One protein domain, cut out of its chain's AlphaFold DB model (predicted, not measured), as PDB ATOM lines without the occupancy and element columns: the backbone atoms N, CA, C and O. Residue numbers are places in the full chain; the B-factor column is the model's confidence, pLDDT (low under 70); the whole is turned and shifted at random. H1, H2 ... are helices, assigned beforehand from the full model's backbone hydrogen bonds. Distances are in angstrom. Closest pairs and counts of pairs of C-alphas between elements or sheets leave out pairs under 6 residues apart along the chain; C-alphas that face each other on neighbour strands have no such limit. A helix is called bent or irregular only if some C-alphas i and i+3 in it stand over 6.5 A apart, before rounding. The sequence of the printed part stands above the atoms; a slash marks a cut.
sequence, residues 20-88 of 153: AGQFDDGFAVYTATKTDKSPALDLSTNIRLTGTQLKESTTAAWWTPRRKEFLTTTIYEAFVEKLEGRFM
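Overview. This is residues 20 to 88 of the 153 residues of an uncharacterized protein of Sphaerobolus stellatus (strain SS14) (UniProt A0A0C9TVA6). A small bundle of three helices, H2, H3 and H4, up and down in that each runs against the one before it, has the helix H1 reaching out from it as an arm. The first residues of H1 are near H2 and H4; at its far end residues 32 to 37 stick out, and the link then folds back to H2. The printed part has 69 residues with four named helices, H1 to H4 in chain order, and no named strand: all helix. It is compact, with a radius of gyration of the C-alphas of 12.6 A, yet elongated, spanning 37 by 22 by 18 A.

Arrangement. H1, residues 20 to 33, is close to but not clearly touching H2, residues 43 to 53; their closest C-alphas, of Phe 23 and Thr 50, are 6.5 A apart. H2 and H3, residues 57 to 70, form a helical hairpin: they touch, closest at the C-alphas of Gly 51 and Trp 63, 6.5 A, at a shallow tilt of 15 degrees, opposite ways. H4, residues 76 to 87, touches H2 with residues 76 to 79 alone, the same way at a shallow tilt of 26 degrees; the closest C-alphas, of Leu 43 and Tyr 76, are 6.6 A apart. H3 and H4 are close but not clearly touching, with the closest C-alphas, of Phe 70 and Phe 79, 6.5 A apart. H1 and H3 are apart. Every O i to N i+4 pair is within hydrogen-bond range in H2 and H4, against 9 of 10 in H1 and 6 of 10 in H3.

Along the chain. H1 begins at C-alpha 20 (44.295, -8.093, 29.071) and is 20.0 A long. H2 measures 15.7 A and H3 18.5 A; H3 is irregular, with C-alphas 65 and 68 7.5 A apart. H4 measures 16.9 A and ends at C-alpha 87 (32.849, -8.326, 26.945).

Size, cuts and confidence. The C-alphas farthest apart, of Asp 36 and Thr 58, are 38.1 A apart. The printed part has no cut and no long link. Its mean pLDDT is 79.5; residues 20 to 22, 24 to 26 and 35 to 38 are under 70.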
ATOM      1  N   ALA A  20      43.311  -8.226  28.024       59.66
ATOM      2  CA  ALA A  20      44.295  -8.093  29.071       59.66
ATOM      3  C   ALA A  20      45.748  -8.019  28.550       59.66
ATOM      4  O   ALA A  20      46.530  -7.268  29.122       59.66
ATOM      5  N   GLY A  21      46.115  -8.760  27.498       60.31
ATOM      6  CA  GLY A  21      47.442  -8.712  26.868       60.31
ATOM      7  C   GLY A  21      47.745  -7.348  26.246       60.31
ATOM      8  O   GLY A  21      48.782  -6.760  26.523       60.31
ATOM      9  N   GLN A  22      46.775  -6.755  25.543       64.75
ATOM     10  CA  GLN A  22      46.936  -5.429  24.922       64.75
ATOM     11  C   GLN A  22      47.220  -4.304  25.933       64.75
ATOM     12  O   GLN A  22      47.915  -3.331  25.624       64.75
ATOM     13  N   PHE A  23      46.671  -4.416  27.146       70.00
ATOM     14  CA  PHE A  23      46.927  -3.460  28.221       70.00
ATOM     15  C   PHE A  23      48.254  -3.727  28.930       70.00
ATOM     16  O   PHE A  23      48.999  -2.784  29.200       70.00
ATOM     17  N   ASP A  24      48.561  -4.995  29.198       67.31
ATOM     18  CA  ASP A  24      49.795  -5.405  29.864       67.31
ATOM     19  C   ASP A  24      51.039  -5.088  29.032       67.31
ATOM     20  O   ASP A  24      52.002  -4.565  29.592       67.31
ATOM     21  N   ASP A  25      50.992  -5.283  27.714       66.31
ATOM     22  CA  ASP A  25      52.068  -4.889  26.800       66.31
ATOM     23  C   ASP A  25      52.369  -3.395  26.895       66.31
ATOM     24  O   ASP A  25      53.525  -2.978  27.000       66.31
ATOM     25  N   GLY A  26      51.330  -2.559  26.948       68.06
ATOM     26  CA  GLY A  26      51.501  -1.118  27.102       68.06
ATOM     27  C   GLY A  26      52.156  -0.726  28.429       68.06
ATOM     28  O   GLY A  26      53.001   0.177  28.474       68.06
ATOM     29  N   PHE A  27      51.823  -1.428  29.515       75.38
ATOM     30  CA  PHE A  27      52.457  -1.223  30.820       75.38
ATOM     31  C   PHE A  27      53.879  -1.788  30.885       75.38
ATOM     32  O   PHE A  27      54.747  -1.175  31.519       75.38
ATOM     33  N   ALA A  28      54.151  -2.903  30.209       72.00
ATOM     34  CA  ALA A  28      55.479  -3.491  30.086       72.00
ATOM     35  C   ALA A  28      56.408  -2.566  29.288       72.00
ATOM     36  O   ALA A  28      57.508  -2.254  29.749       72.00
ATOM     37  N   VAL A  29      55.932  -2.018  28.165       73.44
ATOM     38  CA  VAL A  29      56.647  -1.011  27.370       73.44
ATOM     39  C   VAL A  29      56.906   0.248  28.193       73.44
ATOM     40  O   VAL A  29      58.034   0.742  28.199       73.44
ATOM     41  N   TYR A  30      55.918   0.759  28.937       72.88
ATOM     42  CA  TYR A  30      56.143   1.895  29.839       72.88
ATOM     43  C   TYR A  30      57.220   1.571  30.879       72.88
ATOM     44  O   TYR A  30      58.145   2.350  31.084       72.88
ATOM     45  N   THR A  31      57.149   0.399  31.504       75.12
ATOM     46  CA  THR A  31      58.113  -0.022  32.529       75.12
ATOM     47  C   THR A  31      59.524  -0.194  31.968       75.12
ATOM     48  O   THR A  31      60.482   0.132  32.665       75.12
ATOM     49  N   ALA A  32      59.658  -0.648  30.721       71.75
ATOM     50  CA  ALA A  32      60.938  -0.815  30.037       71.75
ATOM     51  C   ALA A  32      61.529   0.506  29.516       71.75
ATOM     52  O   ALA A  32      62.744   0.630  29.389       71.75
ATOM     53  N   THR A  33      60.684   1.490  29.199       72.75
ATOM     54  CA  THR A  33      61.100   2.770  28.592       72.75
ATOM     55  C   THR A  33      61.133   3.936  29.576       72.75
ATOM     56  O   THR A  33      61.637   5.011  29.241       72.75
ATOM     57  N   LYS A  34      60.613   3.750  30.795       73.69
ATOM     58  CA  LYS A  34      60.660   4.776  31.834       73.69
ATOM     59  C   LYS A  34      62.120   5.084  32.183       73.69
ATOM     60  O   LYS A  34      62.943   4.195  32.371       73.69
ATOM     61  N   THR A  35      62.438   6.367  32.293       67.31
ATOM     62  CA  THR A  35      63.720   6.807  32.856       67.31
ATOM     63  C   THR A  35      63.705   6.610  34.373       67.31
ATOM     64  O   THR A  35      62.633   6.668  34.971       67.31
ATOM     65  N   ASP A  36      64.867   6.462  35.020       63.50
ATOM     66  CA  ASP A  36      64.979   6.260  36.485       63.50
ATOM     67  C   ASP A  36      64.256   7.324  37.336       63.50
ATOM     68  O   ASP A  36      63.953   7.107  38.506       63.50
ATOM     69  N   LYS A  37      63.945   8.484  36.748       65.38
ATOM     70  CA  LYS A  37      63.208   9.584  37.389       65.38
ATOM     71  C   LYS A  37      61.684   9.477  37.262       65.38
ATOM     72  O   LYS A  37      60.974  10.315  37.813       65.38
ATOM     73  N   SER A  38      61.175   8.508  36.509       67.06
ATOM     74  CA  SER A  38      59.745   8.350  36.249       67.06
ATOM     75  C   SER A  38      59.114   7.423  37.292       67.06
ATOM     76  O   SER A  38      59.578   6.291  37.463       67.06
ATOM     77  N   PRO A  39      58.049   7.860  37.989       70.75
ATOM     78  CA  PRO A  39      57.394   7.031  38.987       70.75
ATOM     79  C   PRO A  39      56.794   5.774  38.345       70.75
ATOM     80  O   PRO A  39      56.320   5.789  37.201       70.75
ATOM     81  N   ALA A  40      56.818   4.669  39.096       73.94
ATOM     82  CA  ALA A  40      56.027   3.495  38.755       73.94
ATOM     83  C   ALA A  40      54.543   3.884  38.726       73.94
ATOM     84  O   ALA A  40      54.099   4.703  39.532       73.94
ATOM     85  N   LEU A  41      53.792   3.315  37.785       78.88
ATOM     86  CA  LEU A  41      52.354   3.543  37.733       78.88
ATOM     87  C   LEU A  41      51.724   2.885  38.956       78.88
ATOM     88  O   LEU A  41      51.946   1.702  39.218       78.88
ATOM     89  N   ASP A  42      50.957   3.661  39.714       85.00
ATOM     90  CA  ASP A  42      50.130   3.095  40.763       85.00
ATOM     91  C   ASP A  42      48.956   2.330  40.135       85.00
ATOM     92  O   ASP A  42      48.545   2.558  38.992       85.00
ATOM     93  N   LEU A  43      48.389   1.410  40.911       83.81
ATOM     94  CA  LEU A  43      47.264   0.589  40.478       83.81
ATOM     95  C   LEU A  43      46.090   1.436  39.959       83.81
ATOM     96  O   LEU A  43      45.483   1.115  38.938       83.81
ATOM     97  N   SER A  44      45.789   2.541  40.643       84.75
ATOM     98  CA  SER A  44      44.725   3.465  40.249       84.75
ATOM     99  C   SER A  44      44.998   4.086  38.879       84.75
ATOM    100  O   SER A  44      44.082   4.190  38.059       84.75
ATOM    101  N   THR A  45      46.249   4.451  38.582       85.12
ATOM    102  CA  THR A  45      46.629   4.950  37.257       85.12
ATOM    103  C   THR A  45      46.531   3.859  36.204       85.12
ATOM    104  O   THR A  45      45.974   4.142  35.149       85.12
ATOM    105  N   ASN A  46      46.948   2.622  36.486       83.56
ATOM    106  CA  ASN A  46      46.769   1.509  35.545       83.56
ATOM    107  C   ASN A  46      45.286   1.305  35.203       83.56
ATOM    108  O   ASN A  46      44.912   1.348  34.035       83.56
ATOM    109  N   ILE A  47      44.410   1.217  36.210       85.69
ATOM    110  CA  ILE A  47      42.959   1.065  36.001       85.69
ATOM    111  C   ILE A  47      42.377   2.265  35.235       85.69
ATOM    112  O   ILE A  47      41.545   2.091  34.343       85.69
ATOM    113  N   ARG A  48      42.811   3.498  35.540       86.12
ATOM    114  CA  ARG A  48      42.385   4.695  34.793       86.12
ATOM    115  C   ARG A  48      42.813   4.634  33.338       86.12
ATOM    116  O   ARG A  48      41.994   4.943  32.481       86.12
ATOM    117  N   LEU A  49      44.069   4.291  33.084       84.12
ATOM    118  CA  LEU A  49      44.639   4.237  31.748       84.12
ATOM    119  C   LEU A  49      43.919   3.184  30.907       84.12
ATOM    120  O   LEU A  49      43.422   3.522  29.835       84.12
ATOM    121  N   THR A  50      43.738   1.975  31.437       83.19
ATOM    122  CA  THR A  50      42.949   0.922  30.790       83.19
ATOM    123  C   THR A  50      41.526   1.399  30.496       83.19
ATOM    124  O   THR A  50      41.061   1.322  29.363       83.19
ATOM    125  N   GLY A  51      40.853   2.002  31.479       83.62
ATOM    126  CA  GLY A  51      39.510   2.551  31.297       83.62
ATOM    127  C   GLY A  51      39.417   3.677  30.258       83.62
ATOM    128  O   GLY A  51      38.403   3.797  29.580       83.62
ATOM    129  N   THR A  52      40.462   4.496  30.088       82.69
ATOM    130  CA  THR A  52      40.493   5.546  29.047       82.69
ATOM    131  C   THR A  52      40.670   5.012  27.629       82.69
ATOM    132  O   THR A  52      40.360   5.730  26.680       82.69
ATOM    133  N   GLN A  53      41.137   3.772  27.478       82.25
ATOM    134  CA  GLN A  53      41.262   3.117  26.175       82.25
ATOM    135  C   GLN A  53      39.989   2.386  25.739       82.25
ATOM    136  O   GLN A  53      39.890   1.973  24.585       82.25
ATOM    137  N   LEU A  54      38.990   2.275  26.622       82.44
ATOM    138  CA  LEU A  54      37.651   1.773  26.309       82.44
ATOM    139  C   LEU A  54      36.861   2.833  25.530       82.44
ATOM    140  O   LEU A  54      36.017   3.535  26.088       82.44
ATOM    141  N   LYS A  55      37.203   3.003  24.251       76.50
ATOM    142  CA  LYS A  55      36.647   4.050  23.377       76.50
ATOM    143  C   LYS A  55      35.356   3.642  22.681       76.50
ATOM    144  O   LYS A  55      34.584   4.506  22.273       76.50
ATOM    145  N   GLU A  56      35.115   2.343  22.541       81.19
ATOM    146  CA  GLU A  56      33.883   1.836  21.951       81.19
ATOM    147  C   GLU A  56      32.668   2.243  22.800       81.19
ATOM    148  O   GLU A  56      32.707   2.213  24.030       81.19
ATOM    149  N   SER A  57      31.562   2.614  22.155       81.00
ATOM    150  CA  SER A  57      30.380   3.175  22.824       81.00
ATOM    151  C   SER A  57      29.828   2.276  23.939       81.00
ATOM    152  O   SER A  57      29.470   2.767  25.010       81.00
ATOM    153  N   THR A  58      29.803   0.961  23.719       82.38
ATOM    154  CA  THR A  58      29.298  -0.042  24.667       82.38
ATOM    155  C   THR A  58      30.199  -0.179  25.900       82.38
ATOM    156  O   THR A  58      29.706  -0.248  27.032       82.38
ATOM    157  N   THR A  59      31.520  -0.161  25.711       82.81
ATOM    158  CA  THR A  59      32.504  -0.288  26.795       82.81
ATOM    159  C   THR A  59      32.696   1.006  27.562       82.81
ATOM    160  O   THR A  59      32.715   0.979  28.795       82.81
ATOM    161  N   ALA A  60      32.715   2.146  26.871       84.12
ATOM    162  CA  ALA A  60      32.733   3.468  27.480       84.12
ATOM    163  C   ALA A  60      31.505   3.687  28.381       84.12
ATOM    164  O   ALA A  60      31.638   4.156  29.518       84.12
ATOM    165  N   ALA A  61      30.313   3.301  27.908       86.19
ATOM    166  CA  ALA A  61      29.065   3.400  28.666       86.19
ATOM    167  C   ALA A  61      29.039   2.490  29.904       86.19
ATOM    168  O   ALA A  61      28.429   2.838  30.914       86.19
ATOM    169  N   TRP A  62      29.717   1.341  29.860       88.38
ATOM    170  CA  TRP A  62      29.871   0.455  31.016       88.38
ATOM    171  C   TRP A  62      30.904   0.971  32.026       88.38
ATOM    172  O   TRP A  62      30.666   0.930  33.235       88.38
ATOM    173  N   TRP A  63      32.035   1.482  31.535       87.62
ATOM    174  CA  TRP A  63      33.139   1.995  32.345       87.62
ATOM    175  C   TRP A  63      32.766   3.272  33.104       87.62
ATOM    176  O   TRP A  63      32.973   3.363  34.314       87.62
ATOM    177  N   THR A  64      32.195   4.254  32.406       86.75
ATOM    178  CA  THR A  64      31.964   5.617  32.915       86.75
ATOM    179  C   THR A  64      31.214   5.671  34.257       86.75
ATOM    180  O   THR A  64      31.726   6.308  35.183       86.75
ATOM    181  N   PRO A  65      30.062   4.991  34.441       89.62
ATOM    182  CA  PRO A  65      29.342   5.009  35.717       89.62
ATOM    183  C   PRO A  65      30.041   4.198  36.821       89.62
ATOM    184  O   PRO A  65      29.852   4.483  38.000       89.62
ATOM    185  N   ARG A  66      30.867   3.208  36.459       87.31
ATOM    186  CA  ARG A  66      31.524   2.277  37.395       87.31
ATOM    187  C   ARG A  66      32.959   2.661  37.736       87.31
ATOM    188  O   ARG A  66      33.565   2.060  38.616       87.31
ATOM    189  N   ARG A  67      33.502   3.698  37.096       87.00
ATOM    190  CA  ARG A  67      34.874   4.176  37.302       87.00
ATOM    191  C   ARG A  67      35.228   4.322  38.781       87.00
ATOM    192  O   ARG A  67      36.285   3.868  39.192       87.00
ATOM    193  N   LYS A  68      34.365   4.949  39.589       87.44
ATOM    194  CA  LYS A  68      34.640   5.147  41.023       87.44
ATOM    195  C   LYS A  68      34.763   3.821  41.778       87.44
ATOM    196  O   LYS A  68      35.656   3.703  42.602       87.44
ATOM    197  N   GLU A  69      33.920   2.840  41.461       87.38
ATOM    198  CA  GLU A  69      33.985   1.490  42.032       87.38
ATOM    199  C   GLU A  69      35.295   0.805  41.628       87.38
ATOM    200  O   GLU A  69      36.040   0.331  42.481       87.38
ATOM    201  N   PHE A  70      35.644   0.823  40.340       86.00
ATOM    202  CA  PHE A  70      36.857   0.156  39.868       86.00
ATOM    203  C   PHE A  70      38.138   0.761  40.433       86.00
ATOM    204  O   PHE A  70      39.061   0.017  40.746       86.00
ATOM    205  N   LEU A  71      38.184   2.075  40.652       86.62
ATOM    206  CA  LEU A  71      39.341   2.730  41.271       86.62
ATOM    207  C   LEU A  71      39.521   2.413  42.762       86.62
ATOM    208  O   LEU A  71      40.579   2.720  43.303       86.62
ATOM    209  N   THR A  72      38.529   1.809  43.421       86.88
ATOM    210  CA  THR A  72      38.685   1.284  44.791       86.88
ATOM    211  C   THR A  72      39.234  -0.142  44.830       86.88
ATOM    212  O   THR A  72      39.515  -0.663  45.906       86.88
ATOM    213  N   THR A  73      39.399  -0.779  43.668       81.56
ATOM    214  CA  THR A  73      39.928  -2.141  43.580       81.56
ATOM    215  C   THR A  73      41.399  -2.151  43.983       81.56
ATOM    216  O   THR A  73      42.176  -1.305  43.547       81.56
ATOM    217  N   THR A  74      41.783  -3.128  44.801       79.62
ATOM    218  CA  THR A  74      43.150  -3.300  45.319       79.62
ATOM    219  C   THR A  74      44.019  -4.219  44.460       79.62
ATOM    220  O   THR A  74      45.218  -4.320  44.698       79.62
ATOM    221  N   ILE A  75      43.423  -4.876  43.462       85.25
ATOM    222  CA  ILE A  75      44.048  -5.881  42.598       85.25
ATOM    223  C   ILE A  75      43.668  -5.567  41.143       85.25
ATOM    224  O   ILE A  75      42.482  -5.437  40.832       85.25
ATOM    225  N   TYR A  76      44.652  -5.425  40.250       83.31
ATOM    226  CA  TYR A  76      44.406  -5.080  38.841       83.31
ATOM    227  C   TYR A  76      43.659  -6.204  38.114       83.31
ATOM    228  O   TYR A  76      42.731  -5.966  37.342       83.31
ATOM    229  N   GLU A  77      44.005  -7.441  38.441       82.94
ATOM    230  CA  GLU A  77      43.458  -8.668  37.878       82.94
ATOM    231  C   GLU A  77      41.950  -8.771  38.127       82.94
ATOM    232  O   GLU A  77      41.205  -9.139  37.225       82.94
ATOM    233  N   ALA A  78      41.466  -8.338  39.295       85.00
ATOM    234  CA  ALA A  78      40.035  -8.324  39.598       85.00
ATOM    235  C   ALA A  78      39.252  -7.335  38.712       85.00
ATOM    236  O   ALA A  78      38.081  -7.557  38.394       85.00
ATOM    237  N   PHE A  79      39.884  -6.232  38.297       85.88
ATOM    238  CA  PHE A  79      39.295  -5.318  37.319       85.88
ATOM    239  C   PHE A  79      39.267  -5.949  35.921       85.88
ATOM    240  O   PHE A  79      38.229  -5.899  35.256       85.88
ATOM    241  N   VAL A  80      40.365  -6.594  35.514       83.31
ATOM    242  CA  VAL A  80      40.455  -7.321  34.239       83.31
ATOM    243  C   VAL A  80      39.403  -8.427  34.163       83.31
ATOM    244  O   VAL A  80      38.668  -8.477  33.185       83.31
ATOM    245  N   GLU A  81      39.225  -9.240  35.207       83.81
ATOM    246  CA  GLU A  81      38.211 -10.304  35.244       83.81
ATOM    247  C   GLU A  81      36.784  -9.776  35.052       83.81
ATOM    248  O   GLU A  81      35.995 -10.355  34.304       83.81
ATOM    249  N   LYS A  82      36.434  -8.653  35.698       86.44
ATOM    250  CA  LYS A  82      35.112  -8.024  35.525       86.44
ATOM    251  C   LYS A  82      34.904  -7.517  34.098       86.44
ATOM    252  O   LYS A  82      33.771  -7.504  33.610       86.44
ATOM    253  N   LEU A  83      35.975  -7.066  33.458       84.69
ATOM    254  CA  LEU A  83      35.957  -6.539  32.105       84.69
ATOM    255  C   LEU A  83      35.868  -7.685  31.082       84.69
ATOM    256  O   LEU A  83      34.957  -7.695  30.252       84.69
ATOM    257  N   GLU A  84      36.711  -8.709  31.211       80.94
ATOM    258  CA  GLU A  84      36.657  -9.934  30.410       80.94
ATOM    259  C   GLU A  84      35.301 -10.632  30.550       80.94
ATOM    260  O   GLU A  84      34.652 -10.922  29.552       80.94
ATOM    261  N   GLY A  85      34.800 -10.822  31.773       81.75
ATOM    262  CA  GLY A  85      33.510 -11.472  32.014       81.75
ATOM    263  C   GLY A  85      32.306 -10.731  31.420       81.75
ATOM    264  O   GLY A  85      31.238 -11.324  31.259       81.75
ATOM    265  N   ARG A  86      32.455  -9.442  31.093       84.69
ATOM    266  CA  ARG A  86      31.401  -8.636  30.470       84.69
ATOM    267  C   ARG A  86      31.459  -8.661  28.946       84.69
ATOM    268  O   ARG A  86      30.397  -8.692  28.326       84.69
ATOM    269  N   PHE A  87      32.659  -8.578  28.378       82.38
ATOM    270  CA  PHE A  87      32.849  -8.326  26.945       82.38
ATOM    271  C   PHE A  87      33.400  -9.521  26.172       82.38
ATOM    272  O   PHE A  87      33.253  -9.561  24.953       82.38
ATOM    273  N   MET A  88      33.974 -10.512  26.852       77.06
ATOM    274  CA  MET A  88      34.397 -11.752  26.214       77.06
ATOM    275  C   MET A  88      33.237 -12.747  26.151       77.06
ATOM    276  O   MET A  88      32.471 -12.886  27.112       77.06
TER     277      MET A  88